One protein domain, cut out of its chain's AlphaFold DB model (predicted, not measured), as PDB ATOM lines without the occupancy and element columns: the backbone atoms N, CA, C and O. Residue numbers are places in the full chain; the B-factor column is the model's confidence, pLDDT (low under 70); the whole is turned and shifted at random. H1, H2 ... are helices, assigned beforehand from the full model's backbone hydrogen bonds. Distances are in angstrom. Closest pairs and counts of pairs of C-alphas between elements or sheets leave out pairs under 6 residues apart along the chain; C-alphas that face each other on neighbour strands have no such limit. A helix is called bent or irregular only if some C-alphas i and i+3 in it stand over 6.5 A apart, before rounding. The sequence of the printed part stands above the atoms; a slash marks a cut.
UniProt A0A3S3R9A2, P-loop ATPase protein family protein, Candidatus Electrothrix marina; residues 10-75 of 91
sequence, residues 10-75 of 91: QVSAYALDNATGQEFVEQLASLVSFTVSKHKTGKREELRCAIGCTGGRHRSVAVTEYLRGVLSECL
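AT A GLANCE: This is residues 10 to 75 of the 91 residues of the protein "P-loop ATPase protein family protein" of Candidatus Electrothrix marina (UniProt A0A3S3R9A2). One long helix, H2, is crossed near its middle by a second, H3, as an X whose two arms run the same way, and the short helix H1 lies across the end where both of them begin. From the far end of H2 a long stretch with no named element, residues 41 to 58, runs back over the length of the domain to the start of H3. The printed part has 66 residues with three named helices, in the order H1, H2, H3 along the chain, and no named strand; its class is all helix. It is only just compact, close to loose, with a radius of gyration of the C-alphas of 12.8 A, and its elongated outline spans 39 by 23 by 16 A.

IN THESE COORDINATES: Look first for the longest helix, H2, residues 19 to 40: find C-alpha 19 at (542.130, 479.487, 880.546), and from there the helix runs 31.8 A to C-alpha 40 at (535.417, 460.128, 904.835). Go on to H3, residues 59 to 74, which measures 22.8 A from its first C-alpha to its last, at (540.786, 470.113, 902.885). Then turn back to the first printed residue, where H1, residues 10 to 16, begins with C-alpha 10 at (557.816, 475.840, 883.832) and measures 10.1 A. None of the three helices is bent or irregular.

HOW THE PARTS SIT: Start from H2 and look at its residues 25 to 33, with which alone it touches H3. Their closest C-alphas are those of Ala 29 and Leu 67, 6.1 A apart. The two helices run the same way at a steep tilt of 50 degrees, with their centres 9.6 A apart. Next look at residues 59 to 63 of H3, which alone touch H1; there the closest C-alphas are those of Ser 12 and Ala 62, 5.0 A apart. H1 is about perpendicular to H3, at 76 degrees. H1 and H2 only just touch, and only at the corner by their link, with 3 pairs of C-alphas within 8 A; the closest are those of Leu 16 and Gln 22, 5.7 A apart. These two helices are about perpendicular as well, at 77 degrees. In the backbones of H1, H2 and H3 you will find each O i to N i+4 pair within hydrogen-bond range.

THE WHOLE: The two C-alphas farthest apart are those of Gln 10 and Lys 43, at 40.5 A. The printed part runs from residue 10 to residue 75 without a cut. The link from H1 to H2 is tight, with 2 residues, and the link from H2 to H3 is long, with 18. Along that long link, residues 41 to 58, the C-alphas lie 7 to 23 A from the mean of all C-alphas. In the B-factor column the mean pLDDT of the printed part is 92.2, and residues 43 to 44, on the long link, are under 70.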
ATOM      1  N   GLN A  10     557.966 475.473 885.241       92.94
ATOM      2  CA  GLN A  10     557.816 475.840 883.832       92.94
ATOM      3  C   GLN A  10     556.893 474.867 883.082       92.94
ATOM      4  O   GLN A  10     556.142 475.281 882.201       92.94
ATOM      5  N   VAL A  11     556.935 473.577 883.428       92.50
ATOM      6  CA  VAL A  11     556.096 472.554 882.797       92.50
ATOM      7  C   VAL A  11     554.669 472.624 883.302       92.50
ATOM      8  O   VAL A  11     553.742 472.562 882.493       92.50
ATOM      9  N   SER A  12     554.488 472.775 884.614       92.81
ATOM     10  CA  SER A  12     553.155 472.921 885.192       92.81
ATOM     11  C   SER A  12     552.473 474.197 884.703       92.81
ATOM     12  O   SER A  12     551.331 474.120 884.265       92.81
ATOM     13  N   ALA A  13     553.184 475.331 884.659       92.81
ATOM     14  CA  ALA A  13     552.653 476.583 884.125       92.81
ATOM     15  C   ALA A  13     552.261 476.443 882.650       92.81
ATOM     16  O   ALA A  13     551.146 476.765 882.271       92.81
ATOM     17  N   TYR A  14     553.119 475.860 881.812       92.31
ATOM     18  CA  TYR A  14     552.765 475.630 880.411       92.31
ATOM     19  C   TYR A  14     551.511 474.751 880.244       92.31
ATOM     20  O   TYR A  14     550.713 474.971 879.335       92.31
ATOM     21  N   ALA A  15     551.332 473.745 881.105       91.56
ATOM     22  CA  ALA A  15     550.187 472.846 881.035       91.56
ATOM     23  C   ALA A  15     548.890 473.471 881.577       91.56
ATOM     24  O   ALA A  15     547.826 473.215 881.013       91.56
ATOM     25  N   LEU A  16     548.974 474.239 882.667       94.44
ATOM     26  CA  LEU A  16     547.819 474.638 883.477       94.44
ATOM     27  C   LEU A  16     547.539 476.145 883.473       94.44
ATOM     28  O   LEU A  16     546.389 476.525 883.637       94.44
ATOM     29  N   ASP A  17     548.536 477.000 883.239       94.31
ATOM     30  CA  ASP A  17     548.424 478.468 883.297       94.31
ATOM     31  C   ASP A  17     547.854 479.068 882.000       94.31
ATOM     32  O   ASP A  17     548.391 479.982 881.378       94.31
ATOM     33  N   ASN A  18     546.760 478.473 881.538       96.00
ATOM     34  CA  ASN A  18     545.933 478.951 880.442       96.00
ATOM     35  C   ASN A  18     544.460 478.755 880.824       96.00
ATOM     36  O   ASN A  18     544.154 477.947 881.698       96.00
ATOM     37  N   ALA A  19     543.546 479.473 880.167       97.19
ATOM     38  CA  ALA A  19     542.130 479.487 880.546       97.19
ATOM     39  C   ALA A  19     541.518 478.077 880.654       97.19
ATOM     40  O   ALA A  19     540.894 477.750 881.657       97.19
ATOM     41  N   THR A  20     541.765 477.217 879.663       95.94
ATOM     42  CA  THR A  20     541.257 475.837 879.654       95.94
ATOM     43  C   THR A  20     541.916 474.967 880.725       95.94
ATOM     44  O   THR A  20     541.257 474.122 881.323       95.94
ATOM     45  N   GLY A  21     543.215 475.153 880.966       95.69
ATOM     46  CA  GLY A  21     543.966 474.438 881.994       95.69
ATOM     47  C   GLY A  21     543.441 474.736 883.394       95.69
ATOM     48  O   GLY A  21     543.187 473.794 884.143       95.69
ATOM     49  N   GLN A  22     543.218 476.018 883.702       96.88
ATOM     50  CA  GLN A  22     542.649 476.464 884.975       96.88
ATOM     51  C   GLN A  22     541.217 475.953 885.154       96.88
ATOM     52  O   GLN A  22     540.923 475.293 886.147       96.88
ATOM     53  N   GLU A  23     540.359 476.135 884.145       97.62
ATOM     54  CA  GLU A  23     538.981 475.633 884.178       97.62
ATOM     55  C   GLU A  23     538.935 474.116 884.432       97.62
ATOM     56  O   GLU A  23     538.163 473.630 885.263       97.62
ATOM     57  N   PHE A  24     539.799 473.352 883.757       97.19
ATOM     58  CA  PHE A  24     539.883 471.909 883.939       97.19
ATOM     59  C   PHE A  24     540.268 471.524 885.372       97.19
ATOM     60  O   PHE A  24     539.621 470.655 885.964       97.19
ATOM     61  N   VAL A  25     541.319 472.132 885.936       96.75
ATOM     62  CA  VAL A  25     541.785 471.753 887.277       96.75
ATOM     63  C   VAL A  25     540.845 472.220 888.378       96.75
ATOM     64  O   VAL A  25     540.718 471.511 889.371       96.75
ATOM     65  N   GLU A  26     540.137 473.333 888.202       96.75
ATOM     66  CA  GLU A  26     539.102 473.788 889.135       96.75
ATOM     67  C   GLU A  26     537.920 472.814 889.180       96.75
ATOM     68  O   GLU A  26     537.519 472.362 890.258       96.75
ATOM     69  N   GLN A  27     537.395 472.418 888.015       97.75
ATOM     70  CA  GLN A  27     536.303 471.444 887.941       97.75
ATOM     71  C   GLN A  27     536.726 470.083 888.503       97.75
ATOM     72  O   GLN A  27     535.992 469.466 889.282       97.75
ATOM     73  N   LEU A  28     537.931 469.626 888.151       97.00
ATOM     74  CA  LEU A  28     538.467 468.366 888.652       97.00
ATOM     75  C   LEU A  28     538.690 468.414 890.166       97.00
ATOM     76  O   LEU A  28     538.315 467.475 890.866       97.00
ATOM     77  N   ALA A  29     539.263 469.499 890.688       96.38
ATOM     78  CA  ALA A  29     539.492 469.671 892.117       96.38
ATOM     79  C   ALA A  29     538.179 469.679 892.902       96.38
ATOM     80  O   ALA A  29     538.095 469.024 893.942       96.38
ATOM     81  N   SER A  30     537.139 470.334 892.380       96.19
ATOM     82  CA  SER A  30     535.797 470.303 892.968       96.19
ATOM     83  C   SER A  30     535.245 468.873 893.049       96.19
ATOM     84  O   SER A  30     534.834 468.417 894.120       96.19
ATOM     85  N   LEU A  31     535.333 468.109 891.953       95.75
ATOM     86  CA  LEU A  31     534.879 466.716 891.904       95.75
ATOM     87  C   LEU A  31     535.652 465.809 892.875       95.75
ATOM     88  O   LEU A  31     535.053 465.000 893.593       95.75
ATOM     89  N   VAL A  32     536.981 465.919 892.897       94.50
ATOM     90  CA  VAL A  32     537.835 465.091 893.758       94.50
ATOM     91  C   VAL A  32     537.596 465.436 895.227       94.50
ATOM     92  O   VAL A  32     537.398 464.524 896.027       94.50
ATOM     93  N   SER A  33     537.508 466.721 895.577       93.00
ATOM     94  CA  SER A  33     537.242 467.170 896.951       93.00
ATOM     95  C   SER A  33     535.877 466.693 897.449       93.00
ATOM     96  O   SER A  33     535.763 466.166 898.558       93.00
ATOM     97  N   PHE A  34     534.844 466.780 896.603       92.81
ATOM     98  CA  PHE A  34     533.530 466.209 896.902       92.81
ATOM     99  C   PHE A  34     533.616 464.698 897.165       92.81
ATOM    100  O   PHE A  34     533.068 464.200 898.150       92.81
ATOM    101  N   THR A  35     534.339 463.970 896.310       91.50
ATOM    102  CA  THR A  35     534.495 462.514 896.425       91.50
ATOM    103  C   THR A  35     535.219 462.126 897.713       91.50
ATOM    104  O   THR A  35     534.747 461.240 898.427       91.50
ATOM    105  N   VAL A  36     536.314 462.814 898.049       89.94
ATOM    106  CA  VAL A  36     537.076 462.621 899.294       89.94
ATOM    107  C   VAL A  36     536.182 462.863 900.512       89.94
ATOM    108  O   VAL A  36     536.086 461.998 901.382       89.94
ATOM    109  N   SER A  37     535.455 463.985 900.547       88.69
ATOM    110  CA  SER A  37     534.544 464.319 901.650       88.69
ATOM    111  C   SER A  37     533.468 463.247 901.863       88.69
ATOM    112  O   SER A  37     533.224 462.819 902.992       88.69
ATOM    113  N   LYS A  38     532.858 462.740 900.782       88.88
ATOM    114  CA  LYS A  38     531.887 461.638 900.877       88.88
ATOM    115  C   LYS A  38     532.531 460.333 901.325       88.88
ATOM    116  O   LYS A  38     531.922 459.609 902.114       88.88
ATOM    117  N   HIS A  39     533.756 460.052 900.886       86.44
ATOM    118  CA  HIS A  39     534.476 458.852 901.296       86.44
ATOM    119  C   HIS A  39     534.785 458.840 902.797       86.44
ATOM    120  O   HIS A  39     534.567 457.812 903.431       86.44
ATOM    121  N   LYS A  40     535.163 459.988 903.385       80.81
ATOM    122  CA  LYS A  40     535.417 460.128 904.835       80.81
ATOM    123  C   LYS A  40     534.212 459.752 905.706       80.81
ATOM    124  O   LYS A  40     534.382 459.315 906.836       80.81
ATOM    125  N   THR A  41     532.989 459.902 905.191       81.25
ATOM    126  CA  THR A  41     531.758 459.492 905.901       81.25
ATOM    127  C   THR A  41     531.392 458.015 905.706       81.25
ATOM    128  O   THR A  41     530.450 457.519 906.324       81.25
ATOM    129  N   GLY A  42     532.096 457.316 904.814       78.88
ATOM    130  CA  GLY A  42     531.855 455.921 904.465       78.88
ATOM    131  C   GLY A  42     532.586 454.922 905.366       78.88
ATOM    132  O   GLY A  42     533.278 455.277 906.310       78.88
ATOM    133  N   LYS A  43     532.431 453.631 905.047       69.31
ATOM    134  CA  LYS A  43     533.086 452.510 905.754       69.31
ATOM    135  C   LYS A  43     534.425 452.075 905.138       69.31
ATOM    136  O   LYS A  43     534.976 451.066 905.563       69.31
ATOM    137  N   ARG A  44     534.887 452.734 904.072       69.94
ATOM    138  CA  ARG A  44     536.157 452.410 903.410       69.94
ATOM    139  C   ARG A  44     537.207 453.418 903.845       69.94
ATOM    140  O   ARG A  44     536.951 454.615 903.829       69.94
ATOM    141  N   GLU A  45     538.359 452.894 904.228       78.12
ATOM    142  CA  GLU A  45     539.450 453.676 904.813       78.12
ATOM    143  C   GLU A  45     540.381 454.273 903.747       78.12
ATOM    144  O   GLU A  45     541.154 455.174 904.050       78.12
ATOM    145  N   GLU A  46     540.298 453.817 902.490       86.75
ATOM    146  CA  GLU A  46     541.237 454.207 901.435       86.75
ATOM    147  C   GLU A  46     540.529 454.581 900.122       86.75
ATOM    148  O   GLU A  46     539.743 453.807 899.562       86.75
ATOM    149  N   LEU A  47     540.884 455.754 899.587       90.06
ATOM    150  CA  LEU A  47     540.494 456.221 898.259       90.06
ATOM    151  C   LEU A  47     541.741 456.364 897.380       90.06
ATOM    152  O   LEU A  47     542.599 457.205 897.638       90.06
ATOM    153  N   ARG A  48     541.813 455.592 896.291       92.38
ATOM    154  CA  ARG A  48     542.861 455.743 895.270       92.38
ATOM    155  C   ARG A  48     542.319 456.455 894.039       92.38
ATOM    156  O   ARG A  48     541.344 456.009 893.440       92.38
ATOM    157  N   CYS A  49     543.002 457.520 893.628       92.75
ATOM    158  CA  CYS A  49     542.756 458.225 892.374       92.75
ATOM    159  C   CYS A  49     543.993 458.115 891.476       92.75
ATOM    160  O   CYS A  49     545.121 458.220 891.952       92.75
ATOM    161  N   ALA A  50     543.786 457.894 890.178       95.44
ATOM    162  CA  ALA A  50     544.859 457.845 889.195       95.44
ATOM    163  C   ALA A  50     544.621 458.911 888.127       95.44
ATOM    164  O   ALA A  50     543.585 458.908 887.463       95.44
ATOM    165  N   ILE A  51     545.603 459.793 887.937       96.25
ATOM    166  CA  ILE A  51     545.585 460.808 886.885       96.25
ATOM    167  C   ILE A  51     546.528 460.361 885.770       96.25
ATOM    168  O   ILE A  51     547.731 460.210 885.974       96.25
ATOM    169  N   GLY A  52     545.975 460.133 884.580       95.44
ATOM    170  CA  GLY A  52     546.716 459.644 883.421       95.44
ATOM    171  C   GLY A  52     546.864 460.702 882.332       95.44
ATOM    172  O   GLY A  52     545.923 461.409 881.993       95.44
ATOM    173  N   CYS A  53     548.049 460.768 881.731       93.12
ATOM    174  CA  CYS A  53     548.253 461.377 880.420       93.12
ATOM    175  C   CYS A  53     549.033 460.389 879.547       93.12
ATOM    176  O   CYS A  53     549.602 459.438 880.072       93.12
ATOM    177  N   THR A  54     549.093 460.613 878.233       93.00
ATOM    178  CA  THR A  54     549.669 459.649 877.277       93.00
ATOM    179  C   THR A  54     551.048 459.113 877.680       93.00
ATOM    180  O   THR A  54     551.277 457.916 877.587       93.00
ATOM    181  N   GLY A  55     551.957 459.985 878.134       89.44
ATOM    182  CA  GLY A  55     553.322 459.604 878.525       89.44
ATOM    183  C   GLY A  55     553.595 459.636 880.028       89.44
ATOM    184  O   GLY A  55     554.739 459.474 880.420       89.44
ATOM    185  N   GLY A  56     552.603 459.943 880.867       92.31
ATOM    186  CA  GLY A  56     552.733 459.916 882.331       92.31
ATOM    187  C   GLY A  56     553.725 460.895 882.998       92.31
ATOM    188  O   GLY A  56     553.793 460.901 884.223       92.31
ATOM    189  N   ARG A  57     554.462 461.737 882.251       93.25
ATOM    190  CA  ARG A  57     555.550 462.591 882.794       93.25
ATOM    191  C   ARG A  57     555.217 464.072 882.995       93.25
ATOM    192  O   ARG A  57     555.872 464.735 883.795       93.25
ATOM    193  N   HIS A  58     554.244 464.616 882.262       94.38
ATOM    194  CA  HIS A  58     553.994 466.070 882.216       94.38
ATOM    195  C   HIS A  58     552.644 466.447 882.816       94.38
ATOM    196  O   HIS A  58     552.573 466.852 883.971       94.38
ATOM    197  N   ARG A  59     551.562 466.295 882.043       95.00
ATOM    198  CA  ARG A  59     550.221 466.770 882.419       95.00
ATOM    199  C   ARG A  59     549.662 466.032 883.630       95.00
ATOM    200  O   ARG A  59     549.157 466.673 884.538       95.00
ATOM    201  N   SER A  60     549.793 464.704 883.672       96.25
ATOM    202  CA  SER A  60     549.343 463.916 884.826       96.25
ATOM    203  C   SER A  60     550.062 464.308 886.111       96.25
ATOM    204  O   SER A  60     549.421 464.418 887.148       96.25
ATOM    205  N   VAL A  61     551.370 464.564 886.025       96.50
ATOM    206  CA  VAL A  61     552.192 464.985 887.163       96.50
ATOM    207  C   VAL A  61     551.762 466.376 887.630       96.50
ATOM    208  O   VAL A  61     551.450 466.546 888.802       96.50
ATOM    209  N   ALA A  62     551.644 467.341 886.710       96.94
ATOM    210  CA  ALA A  62     551.232 468.707 887.034       96.94
ATOM    211  C   ALA A  62     549.834 468.767 887.677       96.94
ATOM    212  O   ALA A  62     549.649 469.430 888.692       96.94
ATOM    213  N   VAL A  63     548.860 468.038 887.121       97.56
ATOM    214  CA  VAL A  63     547.495 467.966 887.671       97.56
ATOM    215  C   VAL A  63     547.487 467.287 889.040       97.56
ATOM    216  O   VAL A  63     546.811 467.754 889.950       97.56
ATOM    217  N   THR A  64     548.253 466.208 889.215       97.50
ATOM    218  CA  THR A  64     548.359 465.518 890.510       97.50
ATOM    219  C   THR A  64     548.951 466.430 891.586       97.50
ATOM    220  O   THR A  64     548.425 466.476 892.692       97.50
ATOM    221  N   GLU A  65     550.001 467.193 891.271       97.00
ATOM    222  CA  GLU A  65     550.588 468.154 892.214       97.00
ATOM    223  C   GLU A  65     549.646 469.321 892.529       97.00
ATOM    224  O   GLU A  65     549.577 469.757 893.677       97.00
ATOM    225  N   TYR A  66     548.876 469.793 891.544       96.44
ATOM    226  CA  TYR A  66     547.830 470.789 891.780       96.44
ATOM    227  C   TYR A  66     546.777 470.263 892.766       96.44
ATOM    228  O   TYR A  66     546.482 470.904 893.774       96.44
ATOM    229  N   LEU A  67     546.260 469.053 892.522       96.56
ATOM    230  CA  LEU A  67     545.297 468.405 893.414       96.56
ATOM    231  C   LEU A  67     545.883 468.143 894.802       96.56
ATOM    232  O   LEU A  67     545.162 468.277 895.784       96.56
ATOM    233  N   ARG A  68     547.177 467.809 894.905       96.25
ATOM    234  CA  ARG A  68     547.863 467.663 896.196       96.25
ATOM    235  C   ARG A  68     547.760 468.944 897.020       96.25
ATOM    236  O   ARG A  68     547.463 468.854 898.206       96.25
ATOM    237  N   GLY A  69     547.970 470.105 896.395       95.19
ATOM    238  CA  GLY A  69     547.798 471.409 897.038       95.19
ATOM    239  C   GLY A  69     546.378 471.596 897.570       95.19
ATOM    240  O   GLY A  69     546.195 471.747 898.774       95.19
ATOM    241  N   VAL A  70     545.373 471.468 896.701       94.50
ATOM    242  CA  VAL A  70     543.961 471.661 897.083       94.50
ATOM    243  C   VAL A  70     543.517 470.689 898.181       94.50
ATOM    244  O   VAL A  70     542.876 471.078 899.154       94.50
ATOM    245  N   LEU A  71     543.869 469.409 898.051       92.81
ATOM    246  CA  LEU A  71     543.479 468.397 899.029       92.81
ATOM    247  C   LEU A  71     544.198 468.586 900.360       92.81
ATOM    248  O   LEU A  71     543.586 468.350 901.394       92.81
ATOM    249  N   SER A  72     545.448 469.055 900.365       92.31
ATOM    250  CA  SER A  72     546.157 469.331 901.619       92.31
ATOM    251  C   SER A  72     545.478 470.406 902.475       92.31
ATOM    252  O   SER A  72     545.597 470.361 903.693       92.31
ATOM    253  N   GLU A  73     544.718 471.318 901.861       88.88
ATOM    254  CA  GLU A  73     543.928 472.331 902.574       88.88
ATOM    255  C   GLU A  73     542.601 471.780 903.121       88.88
ATOM    256  O   GLU A  73     542.049 472.322 904.077       88.88
ATOM    257  N   CYS A  74     542.080 470.704 902.525       83.38
ATOM    258  CA  CYS A  74     540.786 470.113 902.885       83.38
ATOM    259  C   CYS A  74     540.891 468.924 903.855       83.38
ATOM    260  O   CYS A  74     539.869 468.460 904.370       83.38
ATOM    261  N   LEU A  75     542.091 468.374 904.040       87.38
ATOM    262  CA  LEU A  75     542.343 467.195 904.865       87.38
ATOM    263  C   LEU A  75     542.708 467.579 906.304       87.38
ATOM    264  O   LEU A  75     543.375 468.580 906.552       87.38
TER     265      LEU A  75